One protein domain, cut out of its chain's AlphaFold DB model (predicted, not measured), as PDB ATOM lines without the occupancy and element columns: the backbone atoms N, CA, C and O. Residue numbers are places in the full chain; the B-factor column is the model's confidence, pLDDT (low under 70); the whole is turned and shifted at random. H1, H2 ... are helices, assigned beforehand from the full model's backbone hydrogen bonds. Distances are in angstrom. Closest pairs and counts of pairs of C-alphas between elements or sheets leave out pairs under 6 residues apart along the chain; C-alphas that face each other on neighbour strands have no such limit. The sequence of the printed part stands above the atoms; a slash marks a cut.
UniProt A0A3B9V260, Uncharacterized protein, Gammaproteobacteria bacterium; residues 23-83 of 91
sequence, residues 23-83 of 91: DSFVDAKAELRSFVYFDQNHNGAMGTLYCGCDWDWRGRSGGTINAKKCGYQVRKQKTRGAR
ATOM      1  N   ASP A  23       8.047 -46.325 -14.421       91.81
ATOM      2  CA  ASP A  23       7.721 -46.492 -12.995       91.81
ATOM      3  C   ASP A  23       6.347 -45.918 -12.602       91.81
ATOM      4  O   ASP A  23       5.810 -46.213 -11.530       91.81
ATOM      5  N   SER A  24       5.750 -45.082 -13.454       93.31
ATOM      6  CA  SER A  24       4.438 -44.489 -13.209       93.31
ATOM      7  C   SER A  24       3.604 -44.352 -14.479       93.31
ATOM      8  O   SER A  24       4.113 -44.280 -15.598       93.31
ATOM      9  N   PHE A  25       2.285 -44.217 -14.316       91.81
ATOM     10  CA  PHE A  25       1.397 -43.938 -15.447       91.81
ATOM     11  C   PHE A  25       1.694 -42.583 -16.116       91.81
ATOM     12  O   PHE A  25       1.379 -42.371 -17.287       91.81
ATOM     13  N   VAL A  26       2.281 -41.628 -15.389       92.38
ATOM     14  CA  VAL A  26       2.688 -40.349 -15.981       92.38
ATOM     15  C   VAL A  26       3.875 -40.555 -16.915       92.38
ATOM     16  O   VAL A  26       3.827 -40.061 -18.043       92.38
ATOM     17  N   ASP A  27       4.866 -41.333 -16.484       92.88
ATOM     18  CA  ASP A  27       6.047 -41.663 -17.284       92.88
ATOM     19  C   ASP A  27       5.651 -42.500 -18.501       92.88
ATOM     20  O   ASP A  27       6.008 -42.158 -19.625       92.88
ATOM     21  N   ALA A  28       4.755 -43.476 -18.315       93.25
ATOM     22  CA  ALA A  28       4.211 -44.278 -19.407       93.25
ATOM     23  C   ALA A  28       3.542 -43.418 -20.496       93.25
ATOM     24  O   ALA A  28       3.738 -43.650 -21.686       93.25
ATOM     25  N   LYS A  29       2.786 -42.374 -20.124       93.31
ATOM     26  CA  LYS A  29       2.191 -41.439 -21.101       93.31
ATOM     27  C   LYS A  29       3.237 -40.604 -21.840       93.31
ATOM     28  O   LYS A  29       3.035 -40.280 -23.016       93.31
ATOM     29  N   ALA A  30       4.313 -40.218 -21.154       92.31
ATOM     30  CA  ALA A  30       5.409 -39.456 -21.740       92.31
ATOM     31  C   ALA A  30       6.204 -40.313 -22.736       92.31
ATOM     32  O   ALA A  30       6.460 -39.871 -23.858       92.31
ATOM     33  N   GLU A  31       6.512 -41.557 -22.372       93.44
ATOM     34  CA  GLU A  31       7.169 -42.527 -23.246       93.44
ATOM     35  C   GLU A  31       6.296 -42.897 -24.444       93.44
ATOM     36  O   GLU A  31       6.768 -42.850 -25.579       93.44
ATOM     37  N   LEU A  32       4.999 -43.153 -24.231       92.62
ATOM     38  CA  LEU A  32       4.058 -43.440 -25.315       92.62
ATOM     39  C   LEU A  32       4.064 -42.320 -26.368       92.62
ATOM     40  O   LEU A  32       4.090 -42.585 -27.570       92.62
ATOM     41  N   ARG A  33       4.091 -41.058 -25.926       92.81
ATOM     42  CA  ARG A  33       4.202 -39.899 -26.819       92.81
ATOM     43  C   ARG A  33       5.561 -39.817 -27.517       92.81
ATOM     44  O   ARG A  33       5.599 -39.418 -28.673       92.81
ATOM     45  N   SER A  34       6.648 -40.137 -26.821       92.44
ATOM     46  CA  SER A  34       8.016 -39.903 -27.308       92.44
ATOM     47  C   SER A  34       8.537 -41.018 -28.212       92.44
ATOM     48  O   SER A  34       9.366 -40.749 -29.075       92.44
ATOM     49  N   PHE A  35       8.047 -42.246 -28.034       92.88
ATOM     50  CA  PHE A  35       8.604 -43.433 -28.686       92.88
ATOM     51  C   PHE A  35       7.592 -44.235 -29.507       92.88
ATOM     52  O   PHE A  35       7.995 -44.890 -30.460       92.88
ATOM     53  N   VAL A  36       6.293 -44.180 -29.184       92.25
ATOM     54  CA  VAL A  36       5.271 -44.997 -29.872       92.25
ATOM     55  C   VAL A  36       4.438 -44.167 -30.848       92.25
ATOM     56  O   VAL A  36       4.251 -44.562 -31.990       92.25
ATOM     57  N   TYR A  37       3.944 -43.007 -30.411       93.25
ATOM     58  CA  TYR A  37       3.052 -42.148 -31.204       93.25
ATOM     59  C   TYR A  37       3.731 -40.886 -31.748       93.25
ATOM     60  O   TYR A  37       3.044 -40.023 -32.295       93.25
ATOM     61  N   PHE A  38       5.050 -40.751 -31.593       91.81
ATOM     62  CA  PHE A  38       5.787 -39.508 -31.855       91.81
ATOM     63  C   PHE A  38       5.560 -38.932 -33.262       91.81
ATOM     64  O   PHE A  38       5.524 -37.711 -33.412       91.81
ATOM     65  N   ASP A  39       5.345 -39.789 -34.261       93.06
ATOM     66  CA  ASP A  39       5.106 -39.445 -35.667       93.06
ATOM     67  C   ASP A  39       3.691 -39.798 -36.169       93.06
ATOM     68  O   ASP A  39       3.327 -39.472 -37.301       93.06
ATOM     69  N   GLN A  40       2.865 -40.423 -35.329       93.12
ATOM     70  CA  GLN A  40       1.562 -40.970 -35.719       93.12
ATOM     71  C   GLN A  40       0.443 -39.918 -35.771       93.12
ATOM     72  O   GLN A  40      -0.653 -40.210 -36.242       93.12
ATOM     73  N   ASN A  41       0.700 -38.695 -35.301       92.81
ATOM     74  CA  ASN A  41      -0.327 -37.676 -35.083       92.81
ATOM     75  C   ASN A  41      -0.931 -37.078 -36.364       92.81
ATOM     76  O   ASN A  41      -2.080 -36.637 -36.339       92.81
ATOM     77  N   HIS A  42      -0.164 -37.094 -37.459       91.88
ATOM     78  CA  HIS A  42      -0.610 -36.716 -38.811       91.88
ATOM     79  C   HIS A  42      -0.225 -37.742 -39.888       91.88
ATOM     80  O   HIS A  42      -0.691 -37.632 -41.019       91.88
ATOM     81  N   ASN A  43       0.637 -38.716 -39.566       82.69
ATOM     82  CA  ASN A  43       1.150 -39.705 -40.527       82.69
ATOM     83  C   ASN A  43       0.728 -41.144 -40.198       82.69
ATOM     84  O   ASN A  43       1.122 -42.077 -40.897       82.69
ATOM     85  N   GLY A  44      -0.033 -41.346 -39.120       79.50
ATOM     86  CA  GLY A  44      -0.495 -42.670 -38.728       79.50
ATOM     87  C   GLY A  44      -1.621 -43.163 -39.630       79.50
ATOM     88  O   GLY A  44      -2.507 -42.401 -40.007       79.50
ATOM     89  N   ALA A  45      -1.635 -44.464 -39.927       80.38
ATOM     90  CA  ALA A  45      -2.668 -45.072 -40.772       80.38
ATOM     91  C   ALA A  45      -4.088 -44.975 -40.176       80.38
ATOM     92  O   ALA A  45      -5.066 -45.035 -40.915       80.38
ATOM     93  N   MET A  46      -4.197 -44.851 -38.847       85.50
ATOM     94  CA  MET A  46      -5.465 -44.949 -38.115       85.50
ATOM     95  C   MET A  46      -5.914 -43.651 -37.434       85.50
ATOM     96  O   MET A  46      -7.084 -43.579 -37.091       85.50
ATOM     97  N   GLY A  47      -5.051 -42.648 -37.210       91.25
ATOM     98  CA  GLY A  47      -5.382 -41.459 -36.401       91.25
ATOM     99  C   GLY A  47      -5.664 -41.780 -34.918       91.25
ATOM    100  O   GLY A  47      -5.111 -42.729 -34.361       91.25
ATOM    101  N   THR A  48      -6.513 -40.991 -34.239       94.44
ATOM    102  CA  THR A  48      -6.953 -41.302 -32.860       94.44
ATOM    103  C   THR A  48      -7.591 -42.691 -32.771       94.44
ATOM    104  O   THR A  48      -8.405 -43.022 -33.630       94.44
ATOM    105  N   LEU A  49      -7.360 -43.410 -31.665       93.56
ATOM    106  CA  LEU A  49      -7.774 -44.808 -31.453       93.56
ATOM    107  C   LEU A  49      -9.198 -45.166 -31.926       93.56
ATOM    108  O   LEU A  49      -9.386 -46.218 -32.526       93.56
ATOM    109  N   TYR A  50     -10.193 -44.314 -31.653       93.25
ATOM    110  CA  TYR A  50     -11.600 -44.610 -31.959       93.25
ATOM    111  C   TYR A  50     -12.152 -43.879 -33.187       93.25
ATOM    112  O   TYR A  50     -12.882 -44.468 -33.977       93.25
ATOM    113  N   CYS A  51     -11.866 -42.582 -33.333       93.81
ATOM    114  CA  CYS A  51     -12.492 -41.737 -34.362       93.81
ATOM    115  C   CYS A  51     -11.588 -41.460 -35.569       93.81
ATOM    116  O   CYS A  51     -12.002 -40.745 -36.474       93.81
ATOM    117  N   GLY A  52     -10.353 -41.958 -35.549       94.12
ATOM    118  CA  GLY A  52      -9.355 -41.741 -36.591       94.12
ATOM    119  C   GLY A  52      -9.077 -40.292 -36.977       94.12
ATOM    120  O   GLY A  52      -8.807 -39.990 -38.133       94.12
ATOM    121  N   CYS A  53      -9.145 -39.372 -36.017       94.56
ATOM    122  CA  CYS A  53      -8.799 -37.977 -36.242       94.56
ATOM    123  C   CYS A  53      -7.287 -37.759 -36.137       94.56
ATOM    124  O   CYS A  53      -6.641 -38.310 -35.247       94.56
ATOM    125  N   ASP A  54      -6.753 -36.865 -36.960       95.00
ATOM    126  CA  ASP A  54      -5.428 -36.285 -36.735       95.00
ATOM    127  C   ASP A  54      -5.428 -35.379 -35.498       95.00
ATOM    128  O   ASP A  54      -6.460 -34.790 -35.127       95.00
ATOM    129  N   TRP A  55      -4.255 -35.209 -34.888       94.38
ATOM    130  CA  TRP A  55      -4.101 -34.354 -33.717       94.38
ATOM    131  C   TRP A  55      -2.795 -33.576 -33.657       94.38
ATOM    132  O   TRP A  55      -1.759 -33.956 -34.193       94.38
ATOM    133  N   ASP A  56      -2.846 -32.478 -32.911       94.19
ATOM    134  CA  ASP A  56      -1.672 -31.691 -32.566       94.19
ATOM    135  C   ASP A  56      -1.302 -31.916 -31.108       94.19
ATOM    136  O   ASP A  56      -2.134 -31.745 -30.209       94.19
ATOM    137  N   TRP A  57      -0.032 -32.209 -30.858       92.44
ATOM    138  CA  TRP A  57       0.517 -32.278 -29.512       92.44
ATOM    139  C   TRP A  57       0.406 -30.930 -28.790       92.44
ATOM    140  O   TRP A  57       0.931 -29.919 -29.253       92.44
ATOM    141  N   ARG A  58      -0.245 -30.905 -27.619       89.19
ATOM    142  CA  ARG A  58      -0.409 -29.695 -26.795       89.19
ATOM    143  C   ARG A  58      -0.403 -30.021 -25.302       89.19
ATOM    144  O   ARG A  58      -1.160 -30.872 -24.833       89.19
ATOM    145  N   GLY A  59       0.411 -29.273 -24.554       83.19
ATOM    146  CA  GLY A  59       0.478 -29.334 -23.092       83.19
ATOM    147  C   GLY A  59       0.873 -30.708 -22.537       83.19
ATOM    148  O   GLY A  59       1.604 -31.466 -23.176       83.19
ATOM    149  N   ARG A  60       0.378 -30.999 -21.323       77.44
ATOM    150  CA  ARG A  60       0.537 -32.289 -20.617       77.44
ATOM    151  C   ARG A  60      -0.480 -33.360 -21.046       77.44
ATOM    152  O   ARG A  60      -0.357 -34.512 -20.645       77.44
ATOM    153  N   SER A  61      -1.505 -32.980 -21.808       74.38
ATOM    154  CA  SER A  61      -2.472 -33.899 -22.423       74.38
ATOM    155  C   SER A  61      -1.911 -34.544 -23.694       74.38
ATOM    156  O   SER A  61      -0.871 -34.122 -24.195       74.38
ATOM    157  N   GLY A  62      -2.642 -35.506 -24.271       84.31
ATOM    158  CA  GLY A  62      -2.282 -36.116 -25.557       84.31
ATOM    159  C   GLY A  62      -2.419 -35.171 -26.757       84.31
ATOM    160  O   GLY A  62      -2.115 -35.554 -27.878       84.31
ATOM    161  N   GLY A  63      -2.872 -33.930 -26.540       93.31
ATOM    162  CA  GLY A  63      -3.050 -32.927 -27.580       93.31
ATOM    163  C   GLY A  63      -4.509 -32.602 -27.854       93.31
ATOM    164  O   GLY A  63      -5.356 -32.710 -26.969       93.31
ATOM    165  N   THR A  64      -4.800 -32.159 -29.070       94.19
ATOM    166  CA  THR A  64      -6.146 -31.747 -29.495       94.19
ATOM    167  C   THR A  64      -6.372 -32.123 -30.953       94.19
ATOM    168  O   THR A  64      -5.475 -31.923 -31.772       94.19
ATOM    169  N   ILE A  65      -7.573 -32.587 -31.284       93.81
ATOM    170  CA  ILE A  65      -7.953 -32.939 -32.656       93.81
ATOM    171  C   ILE A  65      -8.460 -31.730 -33.446       93.81
ATOM    172  O   ILE A  65      -9.031 -30.791 -32.882       93.81
ATOM    173  N   ASN A  66      -8.357 -31.797 -34.773       89.44
ATOM    174  CA  ASN A  66      -9.140 -30.927 -35.649       89.44
ATOM    175  C   ASN A  66     -10.513 -31.562 -35.923       89.44
ATOM    176  O   ASN A  66     -10.710 -32.260 -36.917       89.44
ATOM    177  N   ALA A  67     -11.478 -31.286 -35.043       91.12
ATOM    178  CA  ALA A  67     -12.816 -31.876 -35.110       91.12
ATOM    179  C   ALA A  67     -13.538 -31.625 -36.448       91.12
ATOM    180  O   ALA A  67     -14.274 -32.488 -36.917       91.12
ATOM    181  N   LYS A  68     -13.302 -30.475 -37.097       91.00
ATOM    182  CA  LYS A  68     -13.917 -30.158 -38.396       91.00
ATOM    183  C   LYS A  68     -13.389 -31.051 -39.517       91.00
ATOM    184  O   LYS A  68     -14.169 -31.444 -40.374       91.00
ATOM    185  N   LYS A  69     -12.090 -31.376 -39.505       91.62
ATOM    186  CA  LYS A  69     -11.447 -32.194 -40.547       91.62
ATOM    187  C   LYS A  69     -11.958 -33.639 -40.534       91.62
ATOM    188  O   LYS A  69     -12.200 -34.190 -41.597       91.62
ATOM    189  N   CYS A  70     -12.152 -34.223 -39.350       92.50
ATOM    190  CA  CYS A  70     -12.615 -35.610 -39.201       92.50
ATOM    191  C   CYS A  70     -14.124 -35.754 -38.926       92.50
ATOM    192  O   CYS A  70     -14.613 -36.864 -38.740       92.50
ATOM    193  N   GLY A  71     -14.881 -34.652 -38.860       95.12
ATOM    194  CA  GLY A  71     -16.327 -34.686 -38.601       95.12
ATOM    195  C   GLY A  71     -16.718 -35.056 -37.164       95.12
ATOM    196  O   GLY A  71     -17.879 -35.379 -36.911       95.12
ATOM    197  N   TYR A  72     -15.782 -35.001 -36.212       95.69
ATOM    198  CA  TYR A  72     -16.054 -35.300 -34.808       95.69
ATOM    199  C   TYR A  72     -17.021 -34.279 -34.190       95.69
ATOM    200  O   TYR A  72     -16.814 -33.066 -34.279       95.69
ATOM    201  N   GLN A  73     -18.056 -34.772 -33.506       95.94
ATOM    202  CA  GLN A  73     -19.061 -33.944 -32.840       95.94
ATOM    203  C   GLN A  73     -19.103 -34.225 -31.342       95.94
ATOM    204  O   GLN A  73     -19.305 -35.354 -30.891       95.94
ATOM    205  N   VAL A  74     -18.956 -33.168 -30.543       94.44
ATOM    206  CA  VAL A  74     -19.024 -33.301 -29.089       94.44
ATOM    207  C   VAL A  74     -20.469 -33.494 -28.642       94.44
ATOM    208  O   VAL A  74     -21.298 -32.603 -28.801       94.44
ATOM    209  N   ARG A  75     -20.743 -34.615 -27.970       94.25
ATOM    210  CA  ARG A  75     -22.082 -34.936 -27.452       94.25
ATOM    211  C   ARG A  75     -22.542 -34.036 -26.299       94.25
ATOM    212  O   ARG A  75     -23.670 -33.559 -26.306       94.25
ATOM    213  N   LYS A  76     -21.714 -33.865 -25.255       95.56
ATOM    214  CA  LYS A  76     -22.116 -33.151 -24.017       95.56
ATOM    215  C   LYS A  76     -20.985 -32.382 -23.329       95.56
ATOM    216  O   LYS A  76     -21.187 -31.255 -22.892       95.56
ATOM    217  N   GLN A  77     -19.790 -32.963 -23.223       95.81
ATOM    218  CA  GLN A  77     -18.678 -32.373 -22.466       95.81
ATOM    219  C   GLN A  77     -17.683 -31.657 -23.391       95.81
ATOM    220  O   GLN A  77     -16.667 -32.236 -23.770       95.81
ATOM    221  N   LYS A  78     -17.957 -30.387 -23.730       93.81
ATOM    222  CA  LYS A  78     -17.118 -29.563 -24.632       93.81
ATOM    223  C   LYS A  78     -15.645 -29.528 -24.219       93.81
ATOM    224  O   LYS A  78     -14.780 -29.775 -25.047       93.81
ATOM    225  N   THR A  79     -15.360 -29.321 -22.934       92.44
ATOM    226  CA  THR A  79     -13.981 -29.243 -22.423       92.44
ATOM    227  C   THR A  79     -13.214 -30.562 -22.540       92.44
ATOM    228  O   THR A  79     -12.000 -30.546 -22.728       92.44
ATOM    229  N   ARG A  80     -13.896 -31.710 -22.416       93.06
ATOM    230  CA  ARG A  80     -13.268 -33.029 -22.606       93.06
ATOM    231  C   ARG A  80     -13.102 -33.353 -24.082       93.06
ATOM    232  O   ARG A  80     -12.002 -33.683 -24.491       93.06
ATOM    233  N   GLY A  81     -14.142 -33.144 -24.887       92.88
ATOM    234  CA  GLY A  81     -14.090 -33.379 -26.334       92.88
ATOM    235  C   GLY A  81     -13.134 -32.455 -27.100       92.88
ATOM    236  O   GLY A  81     -12.852 -32.709 -28.263       92.88
ATOM    237  N   ALA A  82     -12.629 -31.391 -26.468       91.06
ATOM    238  CA  ALA A  82     -11.632 -30.497 -27.053       91.06
ATOM    239  C   ALA A  82     -10.179 -30.986 -26.898       91.06
ATOM    240  O   ALA A  82      -9.283 -30.369 -27.470       91.06
ATOM    241  N   ARG A  83      -9.915 -32.055 -26.130       93.62
ATOM    242  CA  ARG A  83      -8.559 -32.564 -25.862       93.62
ATOM    243  C   ARG A  83      -8.474 -34.082 -25.994       93.62
ATOM    244  O   ARG A  83      -9.474 -34.778 -25.867       93.62
TER     245      ARG A  83
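AT A GLANCE: This is residues 23 to 83 of the 91 residues of an uncharacterized protein of Gammaproteobacteria bacterium (UniProt A0A3B9V260). Little regular structure: look for a fold mostly of loops, with one real helix, H1, along one end and the one-turn helices H3 and H4 at the other. Between them winds the long loop 44 to 66, which folds back on itself. The printed part has 61 residues, 24 of them in four named helices, H1 to H4 in order, and no named strand: all helix. It is only just compact, close to loose, with a radius of gyration of the C-alphas of 12.2 A and spans of 35 by 25 by 18 A.

HOW THE PARTS SIT: Begin at H1, residues 25 to 36; it is apart from H2, residues 40 to 43, H3, residues 67 to 70, and H4, residues 78 to 81. H2, H3 and H4 are apart from each other too. Residues 55 to 56 pair antiparallel with residues 64 to 65. In H1 every O i to N i+4 pair is within hydrogen-bond range; the others are too short for such a pair.

IN THESE COORDINATES: Find C-alpha 25 at (1.397, -43.938, -15.447); H1 runs 15.0 A from there. H2 spans 5.0 A, H3 5.5 A and H4 5.2 A, ending at C-alpha 81, (-14.090, -33.379, -26.334).

THE WHOLE: The C-alphas farthest apart, of Asp 23 and Lys 68, are 37.2 A apart. The link from H2 to H3 is long. The printed part has no cut, and no printed residue is under 70 in pLDDT.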